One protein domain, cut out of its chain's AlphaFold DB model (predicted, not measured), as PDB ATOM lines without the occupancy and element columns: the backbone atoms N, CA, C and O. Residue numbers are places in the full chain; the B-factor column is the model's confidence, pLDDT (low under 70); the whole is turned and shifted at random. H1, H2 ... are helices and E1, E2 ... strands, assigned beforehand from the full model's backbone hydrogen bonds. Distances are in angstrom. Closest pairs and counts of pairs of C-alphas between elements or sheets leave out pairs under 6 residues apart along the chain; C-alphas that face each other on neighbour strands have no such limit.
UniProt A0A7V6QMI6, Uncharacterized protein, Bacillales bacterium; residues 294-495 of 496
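What this domain is: This is residues 294 to 495 of the 496 residues of an uncharacterized protein of Bacillales bacterium (UniProt A0A7V6QMI6). A long, strongly twisted sheet, with strands E3 and E6 side by side along it, makes the longest axis; a smaller sheet is partly face to face with it toward one end, and helix H4 lies slantwise over E3 and E6 toward the other. The 202 printed residues include four named helices and eleven named strands, in the order E1 to E8, H1, H2, E9 to E11, H3, H4; the class is mixed, helices and strands. The large sheet is branched and mixed; the small one, E2 E11 E8 E9, is antiparallel. The whole is compact, with a radius of gyration of the C-alphas of 18.1 A, and only just elongated, spanning 59 by 39 by 34 A.

How they stand to each other: Start at E1, residues 294 to 296, parallel to E4, residues 332 to 339, with N 295 and O 333 2.8 A apart. E3, residues 315 to 327, forms a hairpin with E4, N 321 to O 338 2.9 A; on its other side is antiparallel E6, residues 356 to 372, N 320 to O 365 2.8 A. E6 bends by 56 degrees at residue 362. E5, residues 347 to 350, N 349 to O 357 3.1 A, and E7, residues 375 to 380, N 370 to O 377 2.8 A, each form a hairpin with E6; E5 E6 E7 are a meander, each strand the antiparallel neighbour of the one before. E10, residues 430 to 434, is antiparallel to E7, N 378 to O 431 2.9 A. In the small sheet find E2, residues 300 to 303, E11, residues 441 to 445, E8, residues 388 to 394, and E9, residues 418 to 425, with N 443 to O 302 2.7 A, N 444 to O 391 2.8 A and N 390 to O 423 2.9 A. The closest C-alphas of E7 and E9, Asn 380 and Leu 425, are 5.9 A apart. H1, residues 398 to 403, only grazes this sheet; it is close but not clearly touching H2, residues 408 to 412, C-alphas 401 and 410 being 6.7 A apart. H3, residues 465 to 468, only grazes the large sheet, and only just, with 5 pairs of C-alphas within 10 A. H4, residues 477 to 494, is on it at a height of 9.0 A, at 52 degrees to E3 on the local plane; their closest C-alphas, Phe 326 and Ala 486, are 6.7 A apart. H1 has every O i to N i+4 pair within hydrogen-bond range, H4 12 of 14, H2 0 of 1 but 2 of 2 O i to N i+3 pairs; H3 is too short for an i+4 pair.

Where its parts are: Find C-alpha 294 at (191.441, 255.845, 244.248). E6 runs 46.5 A to C-alpha 372 at (182.502, 216.999, 237.644), E3 37.4 A, and H4 25.8 A to C-alpha 494 at (177.738, 266.717, 254.699).

The domain as a whole: The C-alphas farthest apart, Lys 373 and Gly 495, are 59.2 A apart. The printed part has no cut; the links E2 to E3 and E11 to H3 are long. Mean pLDDT of the printed part is 71.9; 72 residues are under 70, among them 396 to 419 and 457 to 470.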
ATOM      1  N   LEU A 294     191.904 257.206 244.463       81.50
ATOM      2  CA  LEU A 294     191.441 255.845 244.248       81.50
ATOM      3  C   LEU A 294     192.552 254.871 244.668       81.50
ATOM      4  O   LEU A 294     193.712 255.054 244.285       81.50
ATOM      5  N   VAL A 295     192.183 253.861 245.454       80.06
ATOM      6  CA  VAL A 295     193.052 252.844 246.055       80.06
ATOM      7  C   VAL A 295     192.480 251.456 245.785       80.06
ATOM      8  O   VAL A 295     191.267 251.246 245.736       80.06
ATOM      9  N   PHE A 296     193.375 250.490 245.644       77.06
ATOM     10  CA  PHE A 296     193.037 249.080 245.549       77.06
ATOM     11  C   PHE A 296     192.427 248.548 246.867       77.06
ATOM     12  O   PHE A 296     193.039 248.659 247.927       77.06
ATOM     13  N   GLY A 297     191.232 247.956 246.795       70.62
ATOM     14  CA  GLY A 297     190.439 247.484 247.940       70.62
ATOM     15  C   GLY A 297     190.336 245.961 248.104       70.62
ATOM     16  O   GLY A 297     189.620 245.505 248.993       70.62
ATOM     17  N   GLY A 298     191.021 245.165 247.273       73.12
ATOM     18  CA  GLY A 298     191.103 243.704 247.428       73.12
ATOM     19  C   GLY A 298     190.347 242.863 246.390       73.12
ATOM     20  O   GLY A 298     189.571 243.373 245.576       73.12
ATOM     21  N   TYR A 299     190.599 241.550 246.459       74.25
ATOM     22  CA  TYR A 299     190.007 240.482 245.647       74.25
ATOM     23  C   TYR A 299     189.242 239.485 246.520       74.25
ATOM     24  O   TYR A 299     189.524 239.352 247.710       74.25
ATOM     25  N   VAL A 300     188.360 238.692 245.904       78.12
ATOM     26  CA  VAL A 300     187.848 237.468 246.537       78.12
ATOM     27  C   VAL A 300     188.567 236.253 245.976       78.12
ATOM     28  O   VAL A 300     188.636 236.083 244.759       78.12
ATOM     29  N   HIS A 301     189.019 235.375 246.866       77.62
ATOM     30  CA  HIS A 301     189.533 234.054 246.525       77.62
ATOM     31  C   HIS A 301     188.544 232.969 246.961       77.62
ATOM     32  O   HIS A 301     187.852 233.117 247.969       77.62
ATOM     33  N   TYR A 302     188.459 231.886 246.191       79.31
ATOM     34  CA  TYR A 302     187.627 230.732 246.513       79.31
ATOM     35  C   TYR A 302     188.320 229.426 246.101       79.31
ATOM     36  O   TYR A 302     188.685 229.293 244.932       79.31
ATOM     37  N   PRO A 303     188.488 228.439 246.993       77.25
ATOM     38  CA  PRO A 303     189.204 227.211 246.669       77.25
ATOM     39  C   PRO A 303     188.384 226.312 245.737       77.25
ATOM     40  O   PRO A 303     187.166 226.185 245.876       77.25
ATOM     41  N   ILE A 304     189.052 225.634 244.800       78.19
ATOM     42  CA  ILE A 304     188.433 224.624 243.928       78.19
ATOM     43  C   ILE A 304     188.480 223.268 244.639       78.19
ATOM     44  O   ILE A 304     189.142 222.334 244.199       78.19
ATOM     45  N   TYR A 305     187.771 223.155 245.764       73.38
ATOM     46  CA  TYR A 305     187.759 221.935 246.570       73.38
ATOM     47  C   TYR A 305     186.339 221.440 246.848       73.38
ATOM     48  O   TYR A 305     185.476 222.168 247.337       73.38
ATOM     49  N   PHE A 306     186.118 220.158 246.565       71.38
ATOM     50  CA  PHE A 306     184.967 219.398 247.036       71.38
ATOM     51  C   PHE A 306     185.514 218.222 247.833       71.38
ATOM     52  O   PHE A 306     186.257 217.420 247.269       71.38
ATOM     53  N   GLY A 307     185.122 218.104 249.103       67.75
ATOM     54  CA  GLY A 307     185.588 217.032 249.982       67.75
ATOM     55  C   GLY A 307     185.496 215.630 249.372       67.75
ATOM     56  O   GLY A 307     184.663 215.353 248.493       67.75
ATOM     57  N   GLU A 308     186.350 214.727 249.858       71.75
ATOM     58  CA  GLU A 308     186.260 213.305 249.529       71.75
ATOM     59  C   GLU A 308     184.843 212.780 249.820       71.75
ATOM     60  O   GLU A 308     184.225 213.118 250.828       71.75
ATOM     61  N   GLY A 309     184.282 212.000 248.892       74.69
ATOM     62  CA  GLY A 309     182.916 211.469 249.000       74.69
ATOM     63  C   GLY A 309     181.789 212.389 248.508       74.69
ATOM     64  O   GLY A 309     180.660 211.924 248.376       74.69
ATOM     65  N   VAL A 310     182.057 213.657 248.157       81.56
ATOM     66  CA  VAL A 310     181.021 214.531 247.571       81.56
ATOM     67  C   VAL A 310     180.611 214.028 246.170       81.56
ATOM     68  O   VAL A 310     181.499 213.853 245.325       81.56
ATOM     69  N   PRO A 311     179.313 213.814 245.875       87.06
ATOM     70  CA  PRO A 311     178.857 213.326 244.571       87.06
ATOM     71  C   PRO A 311     179.160 214.265 243.392       87.06
ATOM     72  O   PRO A 311     179.179 215.491 243.519       87.06
ATOM     73  N   VAL A 312     179.346 213.690 242.198       87.75
ATOM     74  CA  VAL A 312     179.337 214.460 240.941       87.75
ATOM     75  C   VAL A 312     177.972 215.133 240.785       87.75
ATOM     76  O   VAL A 312     176.941 214.513 241.030       87.75
ATOM     77  N   GLY A 313     177.966 216.401 240.377       86.69
ATOM     78  CA  GLY A 313     176.753 217.213 240.284       86.69
ATOM     79  C   GLY A 313     176.460 218.062 241.524       86.69
ATOM     80  O   GLY A 313     175.613 218.948 241.442       86.69
ATOM     81  N   THR A 314     177.172 217.875 242.643       90.50
ATOM     82  CA  THR A 314     177.066 218.790 243.790       90.50
ATOM     83  C   THR A 314     177.590 220.175 243.416       90.50
ATOM     84  O   THR A 314     178.672 220.302 242.841       90.50
ATOM     85  N   GLY A 315     176.817 221.215 243.735       87.88
ATOM     86  CA  GLY A 315     177.150 222.606 243.449       87.88
ATOM     87  C   GLY A 315     177.417 223.425 244.708       87.88
ATOM     88  O   GLY A 315     176.716 223.272 245.703       87.88
ATOM     89  N   ILE A 316     178.394 224.324 244.628       87.88
ATOM     90  CA  ILE A 316     178.628 225.416 245.576       87.88
ATOM     91  C   ILE A 316     178.615 226.733 244.811       87.88
ATOM     92  O   ILE A 316     178.922 226.773 243.623       87.88
ATOM     93  N   GLY A 317     178.215 227.815 245.456       87.44
ATOM     94  CA  GLY A 317     178.120 229.108 244.797       87.44
ATOM     95  C   GLY A 317     177.993 230.231 245.800       87.44
ATOM     96  O   GLY A 317     177.827 230.002 246.999       87.44
ATOM     97  N   GLY A 318     178.067 231.451 245.294       88.06
ATOM     98  CA  GLY A 318     178.001 232.644 246.117       88.06
ATOM     99  C   GLY A 318     177.805 233.898 245.288       88.06
ATOM    100  O   GLY A 318     177.652 233.851 244.062       88.06
ATOM    101  N   ASN A 319     177.815 235.020 245.995       88.00
ATOM    102  CA  ASN A 319     177.784 236.346 245.405       88.00
ATOM    103  C   ASN A 319     179.152 237.005 245.593       88.00
ATOM    104  O   ASN A 319     179.727 236.949 246.679       88.00
ATOM    105  N   ILE A 320     179.646 237.636 244.534       87.12
ATOM    106  CA  ILE A 320     180.794 238.536 244.577       87.12
ATOM    107  C   ILE A 320     180.287 239.934 244.272       87.12
ATOM    108  O   ILE A 320     179.744 240.182 243.193       87.12
ATOM    109  N   ASN A 321     180.471 240.843 245.217       85.88
ATOM    110  CA  ASN A 321     180.021 242.216 245.096       85.88
ATOM    111  C   ASN A 321     181.231 243.071 244.729       85.88
ATOM    112  O   ASN A 321     182.196 243.144 245.492       85.88
ATOM    113  N   TRP A 322     181.177 243.707 243.563       85.44
ATOM    114  CA  TRP A 322     182.093 244.782 243.207       85.44
ATOM    115  C   TRP A 322     181.560 246.070 243.821       85.44
ATOM    116  O   TRP A 322     180.411 246.445 243.570       85.44
ATOM    117  N   TYR A 323     182.380 246.735 244.624       84.06
ATOM    118  CA  TYR A 323     181.989 247.935 245.347       84.06
ATOM    119  C   TYR A 323     183.058 249.022 245.261       84.06
ATOM    120  O   TYR A 323     184.234 248.748 244.992       84.06
ATOM    121  N   VAL A 324     182.621 250.251 245.526       83.19
ATOM    122  CA  VAL A 324     183.490 251.364 245.900       83.19
ATOM    123  C   VAL A 324     183.145 251.849 247.299       83.19
ATOM    124  O   VAL A 324     181.972 251.876 247.662       83.19
ATOM    125  N   ASP A 325     184.150 252.228 248.077       81.50
ATOM    126  CA  ASP A 325     183.978 252.750 249.430       81.50
ATOM    127  C   ASP A 325     184.719 254.075 249.594       81.50
ATOM    128  O   ASP A 325     185.932 254.148 249.412       81.50
ATOM    129  N   PHE A 326     183.984 255.146 249.871       79.50
ATOM    130  CA  PHE A 326     184.512 256.496 250.009       79.50
ATOM    131  C   PHE A 326     184.724 256.844 251.481       79.50
ATOM    132  O   PHE A 326     183.779 256.902 252.266       79.50
ATOM    133  N   GLN A 327     185.974 257.156 251.818       77.00
ATOM    134  CA  GLN A 327     186.401 257.565 253.151       77.00
ATOM    135  C   GLN A 327     186.672 259.069 253.153       77.00
ATOM    136  O   GLN A 327     187.752 259.537 252.765       77.00
ATOM    137  N   ALA A 328     185.674 259.847 253.581       68.81
ATOM    138  CA  ALA A 328     185.678 261.303 253.438       68.81
ATOM    139  C   ALA A 328     186.843 261.984 254.180       68.81
ATOM    140  O   ALA A 328     187.451 262.920 253.665       68.81
ATOM    141  N   ASN A 329     187.187 261.491 255.370       64.50
ATOM    142  CA  ASN A 329     188.253 262.027 256.218       64.50
ATOM    143  C   ASN A 329     189.667 261.707 255.703       64.50
ATOM    144  O   ASN A 329     190.579 262.509 255.891       64.50
ATOM    145  N   ARG A 330     189.849 260.546 255.062       67.56
ATOM    146  CA  ARG A 330     191.133 260.111 254.495       67.56
ATOM    147  C   ARG A 330     191.319 260.574 253.057       67.56
ATOM    148  O   ARG A 330     192.430 260.485 252.545       67.56
ATOM    149  N   CYS A 331     190.266 261.113 252.433       76.31
ATOM    150  CA  CYS A 331     190.290 261.542 251.036       76.31
ATOM    151  C   CYS A 331     190.663 260.360 250.122       76.31
ATOM    152  O   CYS A 331     191.475 260.497 249.208       76.31
ATOM    153  N   LEU A 332     190.079 259.187 250.397       79.06
ATOM    154  CA  LEU A 332     190.326 257.937 249.676       79.06
ATOM    155  C   LEU A 332     189.023 257.354 249.129       79.06
ATOM    156  O   LEU A 332     187.965 257.493 249.743       79.06
ATOM    157  N   VAL A 333     189.126 256.659 248.000       84.00
ATOM    158  CA  VAL A 333     188.100 255.732 247.521       84.00
ATOM    159  C   VAL A 333     188.736 254.367 247.348       84.00
ATOM    160  O   VAL A 333     189.731 254.249 246.641       84.00
ATOM    161  N   LEU A 334     188.171 253.338 247.960       81.75
ATOM    162  CA  LEU A 334     188.590 251.961 247.761       81.75
ATOM    163  C   LEU A 334     187.736 251.332 246.669       81.75
ATOM    164  O   LEU A 334     186.524 251.488 246.687       81.75
ATOM    165  N   GLU A 335     188.346 250.598 245.746       83.56
ATOM    166  CA  GLU A 335     187.636 249.739 244.796       83.56
ATOM    167  C   GLU A 335     188.011 248.279 245.046       83.56
ATOM    168  O   GLU A 335     189.187 247.919 244.957       83.56
ATOM    169  N   GLY A 336     187.030 247.416 245.307       81.12
ATOM    170  CA  GLY A 336     187.316 246.012 245.597       81.12
ATOM    171  C   GLY A 336     186.184 245.047 245.281       81.12
ATOM    172  O   GLY A 336     185.082 245.433 244.884       81.12
ATOM    173  N   ALA A 337     186.482 243.767 245.484       82.06
ATOM    174  CA  ALA A 337     185.522 242.672 245.457       82.06
ATOM    175  C   ALA A 337     185.372 242.065 246.862       82.06
ATOM    176  O   ALA A 337     186.366 241.830 247.544       82.06
ATOM    177  N   LEU A 338     184.139 241.778 247.290       81.44
ATOM    178  CA  LEU A 338     183.847 241.117 248.570       81.44
ATOM    179  C   LEU A 338     182.864 239.956 248.396       81.44
ATOM    180  O   LEU A 338     181.932 240.027 247.597       81.44
ATOM    181  N   ASN A 339     183.057 238.895 249.185       74.62
ATOM    182  CA  ASN A 339     182.119 237.780 249.294       74.62
ATOM    183  C   ASN A 339     181.115 238.097 250.407       74.62
ATOM    184  O   ASN A 339     181.438 237.970 251.590       74.62
ATOM    185  N   ARG A 340     179.910 238.556 250.054       66.88
ATOM    186  CA  ARG A 340     178.837 238.791 251.029       66.88
ATOM    187  C   ARG A 340     177.538 238.151 250.570       66.88
ATOM    188  O   ARG A 340     176.980 238.486 249.530       66.88
ATOM    189  N   ASN A 341     177.015 237.260 251.409       54.06
ATOM    190  CA  ASN A 341     175.727 236.618 251.169       54.06
ATOM    191  C   ASN A 341     174.528 237.424 251.705       54.06
ATOM    192  O   ASN A 341     173.418 237.162 251.251       54.06
ATOM    193  N   GLN A 342     174.711 238.415 252.593       40.38
ATOM    194  CA  GLN A 342     173.638 239.300 253.080       40.38
ATOM    195  C   GLN A 342     174.164 240.675 253.536       40.38
ATOM    196  O   GLN A 342     175.214 240.759 254.176       40.38
ATOM    197  N   GLY A 343     173.398 241.730 253.231       51.09
ATOM    198  CA  GLY A 343     173.600 243.117 253.672       51.09
ATOM    199  C   GLY A 343     173.601 244.118 252.510       51.09
ATOM    200  O   GLY A 343     174.276 243.883 251.511       51.09
ATOM    201  N   ASP A 344     172.864 245.226 252.648       56.22
ATOM    202  CA  ASP A 344     172.934 246.363 251.721       56.22
ATOM    203  C   ASP A 344     174.338 246.981 251.798       56.22
ATOM    204  O   ASP A 344     174.735 247.539 252.822       56.22
ATOM    205  N   LEU A 345     175.116 246.861 250.720       65.19
ATOM    206  CA  LEU A 345     176.389 247.576 250.577       65.19
ATOM    207  C   LEU A 345     176.179 249.056 250.251       65.19
ATOM    208  O   LEU A 345     177.130 249.818 250.336       65.19
ATOM    209  N   ASN A 346     174.953 249.462 249.910       66.31
ATOM    210  CA  ASN A 346     174.564 250.862 249.809       66.31
ATOM    211  C   ASN A 346     174.299 251.400 251.217       66.31
ATOM    212  O   ASN A 346     173.155 251.419 251.673       66.31
ATOM    213  N   LYS A 347     175.357 251.781 251.931       70.44
ATOM    214  CA  LYS A 347     175.249 252.210 253.325       70.44
ATOM    215  C   LYS A 347     176.025 253.491 253.587       70.44
ATOM    216  O   LYS A 347     177.097 253.722 253.032       70.44
ATOM    217  N   HIS A 348     175.452 254.289 254.480       65.69
ATOM    218  CA  HIS A 348     176.095 255.430 255.108       65.69
ATOM    219  C   HIS A 348     176.412 255.024 256.542       65.69
ATOM    220  O   HIS A 348     175.492 254.763 257.318       65.69
ATOM    221  N   GLU A 349     177.688 254.959 256.899       63.69
ATOM    222  CA  GLU A 349     178.090 254.661 258.271       63.69
ATOM    223  C   GLU A 349     178.921 255.802 258.843       63.69
ATOM    224  O   GLU A 349     179.662 256.486 258.142       63.69
ATOM    225  N   THR A 350     178.742 256.034 260.141       54.16
ATOM    226  CA  THR A 350     179.629 256.892 260.923       54.16
ATOM    227  C   THR A 350     180.387 255.981 261.874       54.16
ATOM    228  O   THR A 350     179.760 255.321 262.702       54.16
ATOM    229  N   THR A 351     181.709 255.898 261.739       51.94
ATOM    230  CA  THR A 351     182.553 255.104 262.632       51.94
ATOM    231  C   THR A 351     182.562 255.722 264.031       51.94
ATOM    232  O   THR A 351     182.212 256.889 264.228       51.94
ATOM    233  N   ASN A 352     182.996 254.952 265.031       38.22
ATOM    234  CA  ASN A 352     183.117 255.432 266.416       38.22
ATOM    235  C   ASN A 352     184.093 256.617 266.561       38.22
ATOM    236  O   ASN A 352     184.028 257.358 267.537       38.22
ATOM    237  N   GLU A 353     184.970 256.817 265.577       41.06
ATOM    238  CA  GLU A 353     185.915 257.935 265.492       41.06
ATOM    239  C   GLU A 353     185.298 259.167 264.790       41.06
ATOM    240  O   GLU A 353     185.948 260.195 264.584       41.06
ATOM    241  N   GLY A 354     184.009 259.090 264.436       45.44
ATOM    242  CA  GLY A 354     183.292 260.123 263.696       45.44
ATOM    243  C   GLY A 354     183.770 260.253 262.250       45.44
ATOM    244  O   GLY A 354     183.683 261.350 261.684       45.44
ATOM    245  N   GLU A 355     184.338 259.183 261.686       55.78
ATOM    246  CA  GLU A 355     184.625 259.069 260.257       55.78
ATOM    247  C   GLU A 355     183.324 258.714 259.552       55.78
ATOM    248  O   GLU A 355     182.544 257.917 260.062       55.78
ATOM    249  N   HIS A 356     183.066 259.312 258.397       61.47
ATOM    250  CA  HIS A 356     181.895 258.952 257.618       61.47
ATOM    251  C   HIS A 356     182.330 258.180 256.380       61.47
ATOM    252  O   HIS A 356     183.132 258.682 255.585       61.47
ATOM    253  N   GLU A 357     181.790 256.978 256.244       72.00
ATOM    254  CA  GLU A 357     182.073 256.051 255.160       72.00
ATOM    255  C   GLU A 357     180.836 255.912 254.279       72.00
ATOM    256  O   GLU A 357     179.696 255.848 254.759       72.00
ATOM    257  N   PHE A 358     181.072 255.902 252.973       74.25
ATOM    258  CA  PHE A 358     180.036 255.695 251.981       74.25
ATOM    259  C   PHE A 358     180.417 254.543 251.067       74.25
ATOM    260  O   PHE A 358     181.261 254.692 250.184       74.25
ATOM    261  N   SER A 359     179.738 253.416 251.242       78.44
ATOM    262  CA  SER A 359     179.919 252.256 250.383       78.44
ATOM    263  C   SER A 359     178.831 252.221 249.308       78.44
ATOM    264  O   SER A 359     177.652 252.478 249.571       78.44
ATOM    265  N   LYS A 360     179.227 251.886 248.080       78.44
ATOM    266  CA  LYS A 360     178.344 251.730 246.925       78.44
ATOM    267  C   LYS A 360     178.633 250.420 246.219       78.44
ATOM    268  O   LYS A 360     179.753 250.164 245.785       78.44
ATOM    269  N   GLU A 361     177.592 249.623 246.029       83.38
ATOM    270  CA  GLU A 361     177.659 248.449 245.168       83.38
ATOM    271  C   GLU A 361     177.562 248.856 243.693       83.38
ATOM    272  O   GLU A 361     176.623 249.548 243.292       83.38
ATOM    273  N   ILE A 362     178.527 248.413 242.888       80.88
ATOM    274  CA  ILE A 362     178.566 248.640 241.440       80.88
ATOM    275  C   ILE A 362     177.885 247.486 240.706       80.88
ATOM    276  O   ILE A 362     177.035 247.696 239.841       80.88
ATOM    277  N   THR A 363     178.261 246.246 241.033       84.69
ATOM    278  CA  THR A 363     177.651 245.055 240.439       84.69
ATOM    279  C   THR A 363     177.745 243.851 241.366       84.69
ATOM    280  O   THR A 363     178.625 243.778 242.223       84.69
ATOM    281  N   VAL A 364     176.860 242.877 241.149       87.25
ATOM    282  CA  VAL A 364     176.880 241.590 241.855       87.25
ATOM    283  C   VAL A 364     176.992 240.466 240.846       87.25
ATOM    284  O   VAL A 364     176.072 240.227 240.054       87.25
ATOM    285  N   TRP A 365     178.098 239.734 240.923       89.06
ATOM    286  CA  TRP A 365     178.260 238.489 240.198       89.06
ATOM    287  C   TRP A 365     177.786 237.319 241.047       89.06
ATOM    288  O   TRP A 365     178.290 237.074 242.139       89.06
ATOM    289  N   LYS A 366     176.820 236.572 240.525       91.31
ATOM    290  CA  LYS A 366     176.419 235.274 241.054       91.31
ATOM    291  C   LYS A 366     177.139 234.196 240.275       91.31
ATOM    292  O   LYS A 366     177.116 234.188 239.042       91.31
ATOM    293  N   TRP A 367     177.753 233.277 240.997       91.75
ATOM    294  CA  TRP A 367     178.487 232.181 240.393       91.75
ATOM    295  C   TRP A 367     178.100 230.858 241.032       91.75
ATOM    296  O   TRP A 367     177.641 230.792 242.173       91.75
ATOM    297  N   MET A 368     178.266 229.797 240.255       92.88
ATOM    298  CA  MET A 368     178.075 228.432 240.707       92.88
ATOM    299  C   MET A 368     179.198 227.571 240.154       92.88
ATOM    300  O   MET A 368     179.514 227.633 238.969       92.88
ATOM    301  N   MET A 369     179.788 226.763 241.016       91.56
ATOM    302  CA  MET A 369     180.759 225.744 240.676       91.56
ATOM    303  C   MET A 369     180.152 224.380 240.978       91.56
ATOM    304  O   MET A 369     179.673 224.144 242.081       91.56
ATOM    305  N   THR A 370     180.146 223.478 240.002       92.19
ATOM    306  CA  THR A 370     179.554 222.140 240.128       92.19
ATOM    307  C   THR A 370     180.620 221.073 239.946       92.19
ATOM    308  O   THR A 370     181.327 221.089 238.939       92.19
ATOM    309  N   LYS A 371     180.711 220.118 240.877       89.38
ATOM    310  CA  LYS A 371     181.652 218.997 240.795       89.38
ATOM    311  C   LYS A 371     181.403 218.170 239.533       89.38
ATOM    312  O   LYS A 371     180.275 217.751 239.266       89.38
ATOM    313  N   ALA A 372     182.466 217.902 238.786       88.69
ATOM    314  CA  ALA A 372     182.502 216.999 237.644       88.69
ATOM    315  C   ALA A 372     183.461 215.830 237.929       88.69
ATOM    316  O   ALA A 372     184.129 215.800 238.959       88.69
ATOM    317  N   LYS A 373     183.527 214.845 237.023       85.00
ATOM    318  CA  LYS A 373     184.356 213.641 237.218       85.00
ATOM    319  C   LYS A 373     185.854 213.960 237.368       85.00
ATOM    320  O   LYS A 373     186.497 213.372 238.224       85.00
ATOM    321  N   ASN A 374     186.368 214.902 236.570       83.50
ATOM    322  CA  ASN A 374     187.793 215.263 236.498       83.50
ATOM    323  C   ASN A 374     188.023 216.778 236.701       83.50
ATOM    324  O   ASN A 374     188.885 217.372 236.061       83.50
ATOM    325  N   GLY A 375     187.180 217.438 237.496       87.12
ATOM    326  CA  GLY A 375     187.271 218.885 237.695       87.12
ATOM    327  C   GLY A 375     185.940 219.499 238.090       87.12
ATOM    328  O   GLY A 375     185.132 218.873 238.781       87.12
ATOM    329  N   VAL A 376     185.685 220.720 237.624       90.12
ATOM    330  CA  VAL A 376     184.482 221.480 237.977       90.12
ATOM    331  C   VAL A 376     183.889 222.197 236.770       90.12
ATOM    332  O   VAL A 376     184.588 222.570 235.833       90.12
ATOM    333  N   TYR A 377     182.583 222.430 236.798       92.56
ATOM    334  CA  TYR A 377     181.949 223.396 235.915       92.56
ATOM    335  C   TYR A 377     181.754 224.713 236.644       92.56
ATOM    336  O   TYR A 377     181.014 224.741 237.622       92.56
ATOM    337  N   LEU A 378     182.347 225.790 236.142       93.38
ATOM    338  CA  LEU A 378     182.105 227.143 236.631       93.38
ATOM    339  C   LEU A 378     181.062 227.823 235.741       93.38
ATOM    340  O   LEU A 378     181.185 227.825 234.517       93.38
ATOM    341  N   GLN A 379     180.037 228.401 236.354       94.62
ATOM    342  CA  GLN A 379     178.942 229.078 235.675       94.62
ATOM    343  C   GLN A 379     178.739 230.485 236.235       94.62
ATOM    344  O   GLN A 379     178.683 230.674 237.451       94.62
ATOM    345  N   ASN A 380     178.553 231.460 235.343       93.94
ATOM    346  CA  ASN A 380     178.048 232.781 235.703       93.94
ATOM    347  C   ASN A 380     176.508 232.746 235.724       93.94
ATOM    348  O   ASN A 380     175.855 232.737 234.681       93.94
ATOM    349  N   THR A 381     175.923 232.728 236.921       92.12
ATOM    350  CA  THR A 381     174.469 232.706 237.154       92.12
ATOM    351  C   THR A 381     173.892 234.104 237.405       92.12
ATOM    352  O   THR A 381     172.728 234.254 237.790       92.12
ATOM    353  N   SER A 382     174.696 235.150 237.190       88.69
ATOM    354  CA  SER A 382     174.299 236.541 237.392       88.69
ATOM    355  C   SER A 382     173.153 236.957 236.477       88.69
ATOM    356  O   SER A 382     172.998 236.473 235.356       88.69
ATOM    357  N   LYS A 383     172.363 237.937 236.929       84.19
ATOM    358  CA  LYS A 383     171.358 238.592 236.076       84.19
ATOM    359  C   LYS A 383     171.940 239.740 235.242       84.19
ATOM    360  O   LYS A 383     171.305 240.094 234.245       84.19
ATOM    361  N   THR A 384     173.104 240.269 235.639       81.31
ATOM    362  CA  THR A 384     173.818 241.376 234.977       81.31
ATOM    363  C   THR A 384     174.374 240.971 233.606       81.31
ATOM    364  O   THR A 384     174.653 239.796 233.365       81.31
ATOM    365  N   SER A 385     174.484 241.943 232.696       80.62
ATOM    366  CA  SER A 385     175.158 241.804 231.399       80.62
ATOM    367  C   SER A 385     176.681 241.876 231.510       80.62
ATOM    368  O   SER A 385     177.363 241.451 230.580       80.62
ATOM    369  N   GLU A 386     177.206 242.386 232.630       83.88
ATOM    370  CA  GLU A 386     178.645 242.480 232.862       83.88
ATOM    371  C   GLU A 386     179.270 241.080 232.961       83.88
ATOM    372  O   GLU A 386     178.824 240.263 233.780       83.88
ATOM    373  N   PRO A 387     180.289 240.765 232.136       86.56
ATOM    374  CA  PRO A 387     180.929 239.463 232.171       86.56
ATOM    375  C   PRO A 387     181.716 239.292 233.471       86.56
ATOM    376  O   PRO A 387     182.461 240.174 233.895       86.56
ATOM    377  N   MET A 388     181.589 238.115 234.074       89.06
ATOM    378  CA  MET A 388     182.365 237.742 235.249       89.06
ATOM    379  C   MET A 388     183.747 237.279 234.795       89.06
ATOM    380  O   MET A 388     183.864 236.364 233.974       89.06
ATOM    381  N   ARG A 389     184.791 237.913 235.326       87.69
ATOM    382  CA  ARG A 389     186.182 237.538 235.067       87.69
ATOM    383  C   ARG A 389     186.689 236.726 236.245       87.69
ATOM    384  O   ARG A 389     186.450 237.103 237.386       87.69
ATOM    385  N   VAL A 390     187.336 235.602 235.965       88.25
ATOM    386  CA  VAL A 390     187.833 234.682 236.991       88.25
ATOM    387  C   VAL A 390     189.207 234.178 236.590       88.25
ATOM    388  O   VAL A 390     189.395 233.708 235.467       88.25
ATOM    389  N   TYR A 391     190.158 234.251 237.512       85.56
ATOM    390  CA  TYR A 391     191.486 233.673 237.343       85.56
ATOM    391  C   TYR A 391     191.588 232.374 238.123       85.56
ATOM    392  O   TYR A 391     191.225 232.327 239.295       85.56
ATOM    393  N   MET A 392     192.098 231.327 237.484       83.88
ATOM    394  CA  MET A 392     192.511 230.116 238.178       83.88
ATOM    395  C   MET A 392     193.992 230.216 238.506       83.88
ATOM    396  O   MET A 392     194.829 230.367 237.611       83.88
ATOM    397  N   HIS A 393     194.300 230.088 239.786       78.94
ATOM    398  CA  HIS A 393     195.657 230.056 240.301       78.94
ATOM    399  C   HIS A 393     195.979 228.675 240.854       78.94
ATOM    400  O   HIS A 393     195.085 227.934 241.270       78.94
ATOM    401  N   LYS A 394     197.276 228.369 240.881       73.44
ATOM    402  CA  LYS A 394     197.830 227.215 241.581       73.44
ATOM    403  C   LYS A 394     198.790 227.701 242.664       73.44
ATOM    404  O   LYS A 394     199.625 228.555 242.388       73.44
ATOM    405  N   THR A 395     198.675 227.159 243.871       70.50
ATOM    406  CA  THR A 395     199.577 227.405 245.003       70.50
ATOM    407  C   THR A 395     199.893 226.096 245.715       70.50
ATOM    408  O   THR A 395     199.052 225.208 245.797       70.50
ATOM    409  N   ALA A 396     201.103 225.959 246.254       60.69
ATOM    410  CA  ALA A 396     201.505 224.751 246.972       60.69
ATOM    411  C   ALA A 396     200.837 224.598 248.358       60.69
ATOM    412  O   ALA A 396     200.989 223.543 248.966       60.69
ATOM    413  N   ASP A 397     200.152 225.629 248.883       59.50
ATOM    414  CA  ASP A 397     199.596 225.608 250.247       59.50
ATOM    415  C   ASP A 397     198.462 226.640 250.467       59.50
ATOM    416  O   ASP A 397     198.693 227.746 250.958       59.50
ATOM    417  N   TYR A 398     197.221 226.306 250.087       54.66
ATOM    418  CA  TYR A 398     196.057 227.190 250.285       54.66
ATOM    419  C   TYR A 398     195.643 227.319 251.767       54.66
ATOM    420  O   TYR A 398     195.158 228.366 252.191       54.66
ATOM    421  N   LYS A 399     195.855 226.280 252.589       53.62
ATOM    422  CA  LYS A 399     195.433 226.273 254.003       53.62
ATOM    423  C   LYS A 399     196.353 227.092 254.909       53.62
ATOM    424  O   LYS A 399     195.842 227.786 255.786       53.62
ATOM    425  N   ALA A 400     197.672 227.075 254.680       52.94
ATOM    426  CA  ALA A 400     198.568 228.039 255.325       52.94
ATOM    427  C   ALA A 400     198.226 229.473 254.899       52.94
ATOM    428  O   ALA A 400     198.293 230.394 255.710       52.94
ATOM    429  N   ALA A 401     197.767 229.638 253.653       48.66
ATOM    430  CA  ALA A 401     197.374 230.933 253.140       48.66
ATOM    431  C   ALA A 401     196.111 231.518 253.794       48.66
ATOM    432  O   ALA A 401     196.026 232.716 254.044       48.66
ATOM    433  N   GLU A 402     195.142 230.680 254.146       46.25
ATOM    434  CA  GLU A 402     193.903 231.119 254.792       46.25
ATOM    435  C   GLU A 402     194.074 231.424 256.301       46.25
ATOM    436  O   GLU A 402     193.450 232.356 256.816       46.25
ATOM    437  N   GLN A 403     194.945 230.691 257.018       43.00
ATOM    438  CA  GLN A 403     195.156 230.849 258.472       43.00
ATOM    439  C   GLN A 403     195.943 232.104 258.875       43.00
ATOM    440  O   GLN A 403     195.728 232.616 259.974       43.00
ATOM    441  N   GLU A 404     196.784 232.656 257.999       44.38
ATOM    442  CA  GLU A 404     197.497 233.917 258.258       44.38
ATOM    443  C   GLU A 404     196.610 235.171 258.126       44.38
ATOM    444  O   GLU A 404     197.116 236.283 258.244       44.38
ATOM    445  N   LYS A 405     195.282 235.027 257.947       39.66
ATOM    446  CA  LYS A 405     194.362 236.128 257.606       39.66
ATOM    447  C   LYS A 405     194.953 236.957 256.468       39.66
ATOM    448  O   LYS A 405     195.356 238.080 256.735       39.66
ATOM    449  N   LEU A 406     194.995 236.398 255.253       42.28
ATOM    450  CA  LEU A 406     195.396 237.019 253.975       42.28
ATOM    451  C   LEU A 406     195.252 238.560 253.919       42.28
ATOM    452  O   LEU A 406     194.390 239.133 253.256       42.28
ATOM    453  N   HIS A 407     196.178 239.223 254.604       36.94
ATOM    454  CA  HIS A 407     196.928 240.353 254.130       36.94
ATOM    455  C   HIS A 407     197.551 239.913 252.798       36.94
ATOM    456  O   HIS A 407     197.796 238.719 252.595       36.94
ATOM    457  N   PRO A 408     197.837 240.831 251.870       40.50
ATOM    458  CA  PRO A 408     198.456 240.490 250.593       40.50
ATOM    459  C   PRO A 408     199.774 239.687 250.703       40.50
ATOM    460  O   PRO A 408     200.282 239.261 249.674       40.50
ATOM    461  N   ASP A 409     200.324 239.441 251.897       35.69
ATOM    462  CA  ASP A 409     201.633 238.854 252.238       35.69
ATOM    463  C   ASP A 409     201.965 237.491 251.591       35.69
ATOM    464  O   ASP A 409     203.115 237.052 251.608       35.69
ATOM    465  N   ILE A 410     201.027 236.834 250.910       36.78
ATOM    466  CA  ILE A 410     201.264 235.515 250.291       36.78
ATOM    467  C   ILE A 410     201.903 235.606 248.904       36.78
ATOM    468  O   ILE A 410     202.406 234.610 248.390       36.78
ATOM    469  N   MET A 411     202.049 236.810 248.341       38.84
ATOM    470  CA  MET A 411     202.980 237.000 247.221       38.84
ATOM    471  C   MET A 411     204.466 236.996 247.647       38.84
ATOM    472  O   MET A 411     205.339 237.106 246.785       38.84
ATOM    473  N   HIS A 412     204.796 236.861 248.942       34.75
ATOM    474  CA  HIS A 412     206.179 236.963 249.440       34.75
ATOM    475  C   HIS A 412     206.772 235.723 250.121       34.75
ATOM    476  O   HIS A 412     207.936 235.759 250.512       34.75
ATOM    477  N   THR A 413     206.093 234.570 250.146       37.81
ATOM    478  CA  THR A 413     206.749 233.316 250.591       37.81
ATOM    479  C   THR A 413     207.670 232.689 249.534       37.81
ATOM    480  O   THR A 413     208.222 231.615 249.756       37.81
ATOM    481  N   GLY A 414     207.840 233.316 248.361       35.88
ATOM    482  CA  GLY A 414     208.615 232.741 247.254       35.88
ATOM    483  C   GLY A 414     207.987 231.473 246.656       35.88
ATOM    484  O   GLY A 414     208.598 230.831 245.807       35.88
ATOM    485  N   LYS A 415     206.767 231.109 247.079       43.72
ATOM    486  CA  LYS A 415     205.966 230.052 246.460       43.72
ATOM    487  C   LYS A 415     205.251 230.646 245.247       43.72
ATOM    488  O   LYS A 415     204.457 231.573 245.370       43.72
ATOM    489  N   GLU A 416     205.584 230.136 244.070       44.91
ATOM    490  CA  GLU A 416     205.129 230.630 242.772       44.91
ATOM    491  C   GLU A 416     203.597 230.505 242.637       44.91
ATOM    492  O   GLU A 416     203.065 229.413 242.438       44.91
ATOM    493  N   ILE A 417     202.870 231.622 242.767       56.16
ATOM    494  CA  ILE A 417     201.452 231.699 242.396       56.16
ATOM    495  C   ILE A 417     201.399 231.931 240.888       56.16
ATOM    496  O   ILE A 417     201.426 233.066 240.411       56.16
ATOM    497  N   SER A 418     201.330 230.854 240.113       60.91
ATOM    498  CA  SER A 418     201.161 230.963 238.664       60.91
ATOM    499  C   SER A 418     199.683 231.160 238.323       60.91
ATOM    500  O   SER A 418     198.840 230.355 238.738       60.91
ATOM    501  N   ILE A 419     199.360 232.185 237.529       66.50
ATOM    502  CA  ILE A 419     198.072 232.244 236.827       66.50
ATOM    503  C   ILE A 419     198.067 231.092 235.826       66.50
ATOM    504  O   ILE A 419     198.860 231.065 234.890       66.50
ATOM    505  N   VAL A 420     197.180 230.123 236.036       71.62
ATOM    506  CA  VAL A 420     197.086 228.940 235.176       71.62
ATOM    507  C   VAL A 420     196.182 229.226 233.984       71.62
ATOM    508  O   VAL A 420     196.462 228.795 232.867       71.62
ATOM    509  N   LYS A 421     195.069 229.934 234.216       82.06
ATOM    510  CA  LYS A 421     194.107 230.268 233.163       82.06
ATOM    511  C   LYS A 421     193.185 231.415 233.565       82.06
ATOM    512  O   LYS A 421     192.790 231.521 234.725       82.06
ATOM    513  N   GLN A 422     192.786 232.220 232.583       85.38
ATOM    514  CA  GLN A 422     191.733 233.224 232.719       85.38
ATOM    515  C   GLN A 422     190.432 232.736 232.076       85.38
ATOM    516  O   GLN A 422     190.434 232.156 230.988       85.38
ATOM    517  N   TYR A 423     189.313 233.038 232.731       89.00
ATOM    518  CA  TYR A 423     187.966 232.801 232.238       89.00
ATOM    519  C   TYR A 423     187.179 234.112 232.215       89.00
ATOM    520  O   TYR A 423     187.182 234.869 233.184       89.00
ATOM    521  N   THR A 424     186.470 234.351 231.115       90.56
ATOM    522  CA  THR A 424     185.509 235.448 230.978       90.56
ATOM    523  C   THR A 424     184.164 234.822 230.655       90.56
ATOM    524  O   THR A 424     183.994 234.262 229.577       90.56
ATOM    525  N   LEU A 425     183.236 234.876 231.607       91.69
ATOM    526  CA  LEU A 425     181.940 234.209 231.533       91.69
ATOM    527  C   LEU A 425     180.840 235.256 231.376       91.69
ATOM    528  O   LEU A 425     180.574 236.028 232.303       91.69
ATOM    529  N   LYS A 426     180.166 235.280 230.226       92.38
ATOM    530  CA  LYS A 426     178.935 236.060 230.041       92.38
ATOM    531  C   LYS A 426     177.790 235.444 230.842       92.38
ATOM    532  O   LYS A 426     177.866 234.324 231.345       92.38
ATOM    533  N   LYS A 427     176.693 236.191 230.947       91.06
ATOM    534  CA  LYS A 427     175.462 235.740 231.600       91.06
ATOM    535  C   LYS A 427     175.029 234.355 231.106       91.06
ATOM    536  O   LYS A 427     174.761 234.173 229.922       91.06
ATOM    537  N   GLY A 428     174.908 233.411 232.037       90.19
ATOM    538  CA  GLY A 428     174.462 232.043 231.778       90.19
ATOM    539  C   GLY A 428     175.543 231.107 231.234       90.19
ATOM    540  O   GLY A 428     175.309 229.897 231.213       90.19
ATOM    541  N   GLU A 429     176.714 231.621 230.839       94.56
ATOM    542  CA  GLU A 429     177.798 230.796 230.311       94.56
ATOM    543  C   GLU A 429     178.365 229.867 231.383       94.56
ATOM    544  O   GLU A 429     178.494 230.224 232.560       94.56
ATOM    545  N   LYS A 430     178.712 228.660 230.938       93.44
ATOM    546  CA  LYS A 430     179.254 227.573 231.746       93.44
ATOM    547  C   LYS A 430     180.517 227.056 231.075       93.44
ATOM    548  O   LYS A 430     180.481 226.688 229.902       93.44
ATOM    549  N   VAL A 431     181.613 226.996 231.821       94.06
ATOM    550  CA  VAL A 431     182.902 226.481 231.350       94.06
ATOM    551  C   VAL A 431     183.329 225.287 232.190       94.06
ATOM    552  O   VAL A 431     183.070 225.233 233.391       94.06
ATOM    553  N   PHE A 432     183.971 224.314 231.551       92.25
ATOM    554  CA  PHE A 432     184.638 223.226 232.249       92.25
ATOM    555  C   PHE A 432     186.063 223.647 232.623       92.25
ATOM    556  O   PHE A 432     186.822 224.130 231.779       92.25
ATOM    557  N   ILE A 433     186.409 223.467 233.892       87.56
ATOM    558  CA  ILE A 433     187.739 223.690 234.442       87.56
ATOM    559  C   ILE A 433     188.293 222.320 234.812       87.56
ATOM    560  O   ILE A 433     187.837 221.684 235.764       87.56
ATOM    561  N   GLU A 434     189.264 221.869 234.024       84.00
ATOM    562  CA  GLU A 434     190.065 220.701 234.355       84.00
ATOM    563  C   GLU A 434     191.065 221.103 235.441       84.00
ATOM    564  O   GLU A 434     192.011 221.849 235.187       84.00
ATOM    565  N   ALA A 435     190.803 220.665 236.666       69.75
ATOM    566  CA  ALA A 435     191.654 220.900 237.820       69.75
ATOM    567  C   ALA A 435     191.634 219.642 238.700       69.75
ATOM    568  O   ALA A 435     190.550 219.089 238.929       69.75
ATOM    569  N   PRO A 436     192.794 219.181 239.200       62.06
ATOM    570  CA  PRO A 436     192.835 218.258 240.326       62.06
ATOM    571  C   PRO A 436     191.984 218.832 241.461       62.06
ATOM    572  O   PRO A 436     192.127 220.001 241.809       62.06
ATOM    573  N   THR A 437     191.078 218.039 242.029       60.47
ATOM    574  CA  THR A 437     190.300 218.448 243.210       60.47
ATOM    575  C   THR A 437     191.146 218.296 244.477       60.47
ATOM    576  O   THR A 437     190.738 217.611 245.412       60.47
ATOM    577  N   ASP A 438     192.354 218.852 244.465       63.12
ATOM    578  CA  ASP A 438     193.226 218.981 245.628       63.12
ATOM    579  C   ASP A 438     193.252 220.447 246.096       63.12
ATOM    580  O   ASP A 438     192.797 221.355 245.397       63.12
ATOM    581  N   ASP A 439     193.760 220.692 247.303       61.91
ATOM    582  CA  ASP A 439     193.755 222.020 247.932       61.91
ATOM    583  C   ASP A 439     194.744 223.013 247.269       61.91
ATOM    584  O   ASP A 439     195.043 224.058 247.843       61.91
ATOM    585  N   THR A 440     195.298 222.711 246.085       69.88
ATOM    586  CA  THR A 440     196.315 223.556 245.435       69.88
ATOM    587  C   THR A 440     195.739 224.567 244.444       69.88
ATOM    588  O   THR A 440     196.455 225.474 244.022       69.88
ATOM    589  N   TYR A 441     194.451 224.472 244.091       76.88
ATOM    590  CA  TYR A 441     193.813 225.352 243.105       76.88
ATOM    591  C   TYR A 441     192.743 226.251 243.724       76.88
ATOM    592  O   TYR A 441     191.901 225.813 244.508       76.88
ATOM    593  N   TYR A 442     192.720 227.517 243.309       79.19
ATOM    594  CA  TYR A 442     191.695 228.476 243.719       79.19
ATOM    595  C   TYR A 442     191.321 229.434 242.586       79.19
ATOM    596  O   TYR A 442     192.089 229.686 241.655       79.19
ATOM    597  N   LEU A 443     190.102 229.955 242.674       84.56
ATOM    598  CA  LEU A 443     189.542 230.981 241.812       84.56
ATOM    599  C   LEU A 443     189.722 232.346 242.471       84.56
ATOM    600  O   LEU A 443     189.361 232.524 243.629       84.56
ATOM    601  N   THR A 444     190.223 233.319 241.722       83.56
ATOM    602  CA  THR A 444     190.231 234.733 242.103       83.56
ATOM    603  C   THR A 444     189.190 235.475 241.280       83.56
ATOM    604  O   THR A 444     189.163 235.349 240.054       83.56
ATOM    605  N   PHE A 445     188.362 236.271 241.949       85.94
ATOM    606  CA  PHE A 445     187.324 237.103 241.350       85.94
ATOM    607  C   PHE A 445     187.738 238.584 241.422       85.94
ATOM    608  O   PHE A 445     187.481 239.241 242.436       85.94
ATOM    609  N   PRO A 446     188.416 239.110 240.386       83.12
ATOM    610  CA  PRO A 446     188.789 240.516 240.271       83.12
ATOM    611  C   PRO A 446     187.640 241.424 239.843       83.12
ATOM    612  O   PRO A 446     186.737 241.013 239.114       83.12
ATOM    613  N   THR A 447     187.731 242.702 240.213       83.06
ATOM    614  CA  THR A 447     186.970 243.767 239.550       83.06
ATOM    615  C   THR A 447     187.508 243.992 238.127       83.06
ATOM    616  O   THR A 447     188.647 243.618 237.820       83.06
ATOM    617  N   PRO A 448     186.748 244.629 237.215       79.50
ATOM    618  CA  PRO A 448     187.217 244.851 235.848       79.50
ATOM    619  C   PRO A 448     188.477 245.725 235.753       79.50
ATOM    620  O   PRO A 448     189.193 245.627 234.763       79.50
ATOM    621  N   ASN A 449     188.779 246.550 236.761       78.38
ATOM    622  CA  ASN A 449     189.999 247.367 236.796       78.38
ATOM    623  C   ASN A 449     191.239 246.612 237.257       78.38
ATOM    624  O   ASN A 449     192.356 247.097 237.098       78.38
ATOM    625  N   GLN A 450     191.044 245.440 237.848       74.75
ATOM    626  CA  GLN A 450     192.105 244.668 238.469       74.75
ATOM    627  C   GLN A 450     192.643 243.525 237.589       74.75
ATOM    628  O   GLN A 450     193.452 242.723 238.048       74.75
ATOM    629  N   VAL A 451     192.167 243.416 236.351       74.00
ATOM    630  CA  VAL A 451     192.583 242.391 235.381       74.00
ATOM    631  C   VAL A 451     193.862 242.754 234.640       74.00
ATOM    632  O   VAL A 451     194.204 243.925 234.578       74.00
ATOM    633  N   GLU A 452     194.518 241.772 234.023       61.19
ATOM    634  CA  GLU A 452     195.689 241.954 233.149       61.19
ATOM    635  C   GLU A 452     195.423 242.996 232.039       61.19
ATOM    636  O   GLU A 452     194.433 242.903 231.308       61.19
ATOM    637  N   GLY A 453     196.272 244.029 231.965       62.72
ATOM    638  CA  GLY A 453     196.092 245.219 231.120       62.72
ATOM    639  C   GLY A 453     195.086 246.254 231.657       62.72
ATOM    640  O   GLY A 453     194.802 247.251 230.996       62.72
ATOM    641  N   GLY A 454     194.506 246.013 232.833       71.19
ATOM    642  CA  GLY A 454     193.637 246.927 233.569       71.19
ATOM    643  C   GLY A 454     194.412 247.885 234.474       71.19
ATOM    644  O   GLY A 454     195.610 247.719 234.712       71.19
ATOM    645  N   PHE A 455     193.707 248.877 235.022       72.69
ATOM    646  CA  PHE A 455     194.286 249.993 235.776       72.69
ATOM    647  C   PHE A 455     195.265 249.580 236.894       72.69
ATOM    648  O   PHE A 455     196.297 250.225 237.083       72.69
ATOM    649  N   TRP A 456     194.960 248.500 237.621       72.94
ATOM    650  CA  TRP A 456     195.796 248.028 238.729       72.94
ATOM    651  C   TRP A 456     196.892 247.042 238.314       72.94
ATOM    652  O   TRP A 456     197.830 246.849 239.079       72.94
ATOM    653  N   SER A 457     196.805 246.439 237.126       65.88
ATOM    654  CA  SER A 457     197.688 245.330 236.729       65.88
ATOM    655  C   SER A 457     199.147 245.720 236.499       65.88
ATOM    656  O   SER A 457     200.037 244.911 236.745       65.88
ATOM    657  N   ASP A 458     199.403 246.970 236.109       59.72
ATOM    658  CA  ASP A 458     200.757 247.475 235.846       59.72
ATOM    659  C   ASP A 458     201.410 248.126 237.077       59.72
ATOM    660  O   ASP A 458     202.545 248.612 237.027       59.72
ATOM    661  N   LYS A 459     200.693 248.203 238.204       58.09
ATOM    662  CA  LYS A 459     201.159 248.908 239.396       58.09
ATOM    663  C   LYS A 459     201.825 247.920 240.353       58.09
ATOM    664  O   LYS A 459     201.172 247.044 240.904       58.09
ATOM    665  N   LYS A 460     203.127 248.094 240.615       54.16
ATOM    666  CA  LYS A 460     203.801 247.392 241.723       54.16
ATOM    667  C   LYS A 460     203.080 247.737 243.025       54.16
ATOM    668  O   LYS A 460     202.994 248.918 243.337       54.16
ATOM    669  N   HIS A 461     202.584 246.740 243.754       54.56
ATOM    670  CA  HIS A 461     201.870 246.911 245.023       54.56
ATOM    671  C   HIS A 461     202.867 246.973 246.198       54.56
ATOM    672  O   HIS A 461     203.482 245.953 246.506       54.56
ATOM    673  N   PRO A 462     203.088 248.134 246.845       41.53
ATOM    674  CA  PRO A 462     203.975 248.244 248.004       41.53
ATOM    675  C   PRO A 462     203.247 247.853 249.304       41.53
ATOM    676  O   PRO A 462     202.041 248.045 249.437       41.53
ATOM    677  N   TYR A 463     203.996 247.305 250.264       42.56
ATOM    678  CA  TYR A 463     203.490 246.524 251.406       42.56
ATOM    679  C   TYR A 463     203.326 247.268 252.747       42.56
ATOM    680  O   TYR A 463     203.277 246.626 253.793       42.56
ATOM    681  N   LEU A 464     203.245 248.600 252.792       30.00
ATOM    682  CA  LEU A 464     203.276 249.321 254.077       30.00
ATOM    683  C   LEU A 464     202.158 250.366 254.201       30.00
ATOM    684  O   LEU A 464     202.276 251.514 253.799       30.00
ATOM    685  N   GLY A 465     201.045 249.956 254.818       36.84
ATOM    686  CA  GLY A 465     199.917 250.836 255.141       36.84
ATOM    687  C   GLY A 465     199.166 251.385 253.918       36.84
ATOM    688  O   GLY A 465     199.647 251.385 252.790       36.84
ATOM    689  N   TYR A 466     197.950 251.896 254.132       43.28
ATOM    690  CA  TYR A 466     197.151 252.539 253.071       43.28
ATOM    691  C   TYR A 466     197.896 253.678 252.338       43.28
ATOM    692  O   TYR A 466     197.529 254.030 251.217       43.28
ATOM    693  N   ALA A 467     198.942 254.238 252.957       41.50
ATOM    694  CA  ALA A 467     199.767 255.310 252.412       41.50
ATOM    695  C   ALA A 467     200.591 254.888 251.184       41.50
ATOM    696  O   ALA A 467     200.757 255.720 250.290       41.50
ATOM    697  N   ASP A 468     201.020 253.624 251.104       49.84
ATOM    698  CA  ASP A 468     201.962 253.172 250.076       49.84
ATOM    699  C   ASP A 468     201.306 252.380 248.936       49.84
ATOM    700  O   ASP A 468     201.984 252.035 247.974       49.84
ATOM    701  N   TYR A 469     199.992 252.123 248.970       57.91
ATOM    702  CA  TYR A 469     199.306 251.518 247.822       57.91
ATOM    703  C   TYR A 469     199.407 252.415 246.578       57.91
ATOM    704  O   TYR A 469     199.393 253.644 246.703       57.91
ATOM    705  N   PRO A 470     199.434 251.840 245.359       63.34
ATOM    706  CA  PRO A 470     199.285 252.625 244.145       63.34
ATOM    707  C   PRO A 470     198.013 253.469 244.245       63.34
ATOM    708  O   PRO A 470     196.928 252.950 244.498       63.34
ATOM    709  N   GLN A 471     198.171 254.776 244.083       71.38
ATOM    710  CA  GLN A 471     197.107 255.761 244.215       71.38
ATOM    711  C   GLN A 471     196.985 256.539 242.913       71.38
ATOM    712  O   GLN A 471     197.979 256.793 242.228       71.38
ATOM    713  N   THR A 472     195.769 256.958 242.590       71.31
ATOM    714  CA  THR A 472     195.519 257.834 241.447       71.31
ATOM    715  C   THR A 472     194.399 258.814 241.743       71.31
ATOM    716  O   THR A 472     193.470 258.504 242.485       71.31
ATOM    717  N   THR A 473     194.473 259.985 241.128       74.00
ATOM    718  CA  THR A 473     193.349 260.922 241.009       74.00
ATOM    719  C   THR A 473     192.690 260.839 239.627       74.00
ATOM    720  O   THR A 473     191.686 261.498 239.378       74.00
ATOM    721  N   GLU A 474     193.244 260.033 238.718       80.06
ATOM    722  CA  GLU A 474     192.663 259.711 237.416       80.06
ATOM    723  C   GLU A 474     191.905 258.389 237.514       80.06
ATOM    724  O   GLU A 474     192.511 257.322 237.636       80.06
ATOM    725  N   TYR A 475     190.574 258.462 237.497       81.31
ATOM    726  CA  TYR A 475     189.727 257.285 237.661       81.31
ATOM    727  C   TYR A 475     189.487 256.561 236.330       81.31
ATOM    728  O   TYR A 475     189.147 257.218 235.340       81.31
ATOM    729  N   PRO A 476     189.556 255.218 236.310       76.88
ATOM    730  CA  PRO A 476     189.079 254.411 235.190       76.88
ATOM    731  C   PRO A 476     187.623 254.738 234.836       76.88
ATOM    732  O   PRO A 476     186.799 254.925 235.731       76.88
ATOM    733  N   GLU A 477     187.277 254.782 233.544       77.56
ATOM    734  CA  GLU A 477     185.939 255.207 233.081       77.56
ATOM    735  C   GLU A 477     184.788 254.389 233.694       77.56
ATOM    736  O   GLU A 477     183.753 254.938 234.065       77.56
ATOM    737  N   ASN A 478     184.990 253.088 233.896       72.44
ATOM    738  CA  ASN A 478     184.027 252.191 234.543       72.44
ATOM    739  C   ASN A 478     183.842 252.442 236.054       72.44
ATOM    740  O   ASN A 478     182.828 252.020 236.596       72.44
ATOM    741  N   ALA A 479     184.778 253.105 236.739       72.50
ATOM    742  CA  ALA A 479     184.671 253.464 238.158       72.50
ATOM    743  C   ALA A 479     184.308 254.945 238.361       72.50
ATOM    744  O   ALA A 479     183.681 255.310 239.353       72.50
ATOM    745  N   LYS A 480     184.651 255.803 237.396       81.00
ATOM    746  CA  LYS A 480     184.517 257.263 237.451       81.00
ATOM    747  C   LYS A 480     183.100 257.741 237.762       81.00
ATOM    748  O   LYS A 480     182.939 258.630 238.592       81.00
ATOM    749  N   ILE A 481     182.076 257.153 237.137       80.56
ATOM    750  CA  ILE A 481     180.670 257.527 237.386       80.56
ATOM    751  C   ILE A 481     180.291 257.243 238.845       80.56
ATOM    752  O   ILE A 481     179.727 258.112 239.505       80.56
ATOM    753  N   TYR A 482     180.659 256.072 239.364       75.88
ATOM    754  CA  TYR A 482     180.327 255.649 240.726       75.88
ATOM    755  C   TYR A 482     181.100 256.437 241.783       75.88
ATOM    756  O   TYR A 482     180.524 256.832 242.792       75.88
ATOM    757  N   ILE A 483     182.375 256.736 241.525       76.38
ATOM    758  CA  ILE A 483     183.203 257.580 242.392       76.38
ATOM    759  C   ILE A 483     182.645 259.005 242.437       76.38
ATOM    760  O   ILE A 483     182.462 259.569 243.512       76.38
ATOM    761  N   ASN A 484     182.316 259.583 241.282       80.44
ATOM    762  CA  ASN A 484     181.728 260.918 241.225       80.44
ATOM    763  C   ASN A 484     180.363 260.959 241.913       80.44
ATOM    764  O   ASN A 484     180.080 261.911 242.634       80.44
ATOM    765  N   GLN A 485     179.536 259.930 241.729       76.88
ATOM    766  CA  GLN A 485     178.263 259.806 242.428       76.88
ATOM    767  C   GLN A 485     178.468 259.726 243.947       76.88
ATOM    768  O   GLN A 485     177.831 260.484 244.669       76.88
ATOM    769  N   ALA A 486     179.406 258.904 244.426       72.50
ATOM    770  CA  ALA A 486     179.764 258.818 245.842       72.50
ATOM    771  C   ALA A 486     180.220 260.172 246.413       72.50
ATOM    772  O   ALA A 486     179.771 260.576 247.483       72.50
ATOM    773  N   ILE A 487     181.053 260.917 245.675       74.81
ATOM    774  CA  ILE A 487     181.486 262.268 246.058       74.81
ATOM    775  C   ILE A 487     180.291 263.228 246.118       74.81
ATOM    776  O   ILE A 487     180.188 264.013 247.057       74.81
ATOM    777  N   GLN A 488     179.383 263.196 245.138       77.06
ATOM    778  CA  GLN A 488     178.204 264.073 245.119       77.06
ATOM    779  C   GLN A 488     177.215 263.743 246.238       77.06
ATOM    780  O   GLN A 488     176.706 264.652 246.889       77.06
ATOM    781  N   GLU A 489     176.974 262.462 246.504       70.38
ATOM    782  CA  GLU A 489     176.125 262.014 247.608       70.38
ATOM    783  C   GLU A 489     176.744 262.388 248.962       70.38
ATOM    784  O   GLU A 489     176.047 262.916 249.830       70.38
ATOM    785  N   ALA A 490     178.067 262.257 249.113       67.06
ATOM    786  CA  ALA A 490     178.784 262.767 250.277       67.06
ATOM    787  C   ALA A 490     178.647 264.295 250.414       67.06
ATOM    788  O   ALA A 490     178.328 264.788 251.493       67.06
ATOM    789  N   LYS A 491     178.815 265.067 249.331       68.62
ATOM    790  CA  LYS A 491     178.611 266.530 249.339       68.62
ATOM    791  C   LYS A 491     177.187 266.907 249.761       68.62
ATOM    792  O   LYS A 491     177.014 267.802 250.587       68.62
ATOM    793  N   ALA A 492     176.180 266.209 249.240       67.19
ATOM    794  CA  ALA A 492     174.780 266.429 249.597       67.19
ATOM    795  C   ALA A 492     174.497 266.113 251.076       67.19
ATOM    796  O   ALA A 492     173.732 266.829 251.718       67.19
ATOM    797  N   TYR A 493     175.134 265.075 251.621       59.25
ATOM    798  CA  TYR A 493     174.937 264.640 253.000       59.25
ATOM    799  C   TYR A 493     175.675 265.521 254.027       59.25
ATOM    800  O   TYR A 493     175.101 265.876 255.056       59.25
ATOM    801  N   PHE A 494     176.923 265.928 253.757       56.88
ATOM    802  CA  PHE A 494     177.738 266.717 254.699       56.88
ATOM    803  C   PHE A 494     177.543 268.240 254.581       56.88
ATOM    804  O   PHE A 494     177.884 268.974 255.513       56.88
ATOM    805  N   GLY A 495     176.935 268.715 253.489       53.41
ATOM    806  CA  GLY A 495     176.706 270.133 253.214       53.41
ATOM    807  C   GLY A 495     177.974 270.862 252.749       53.41
ATOM    808  O   GLY A 495     179.062 270.638 253.274       53.41
TER     809      GLY A 495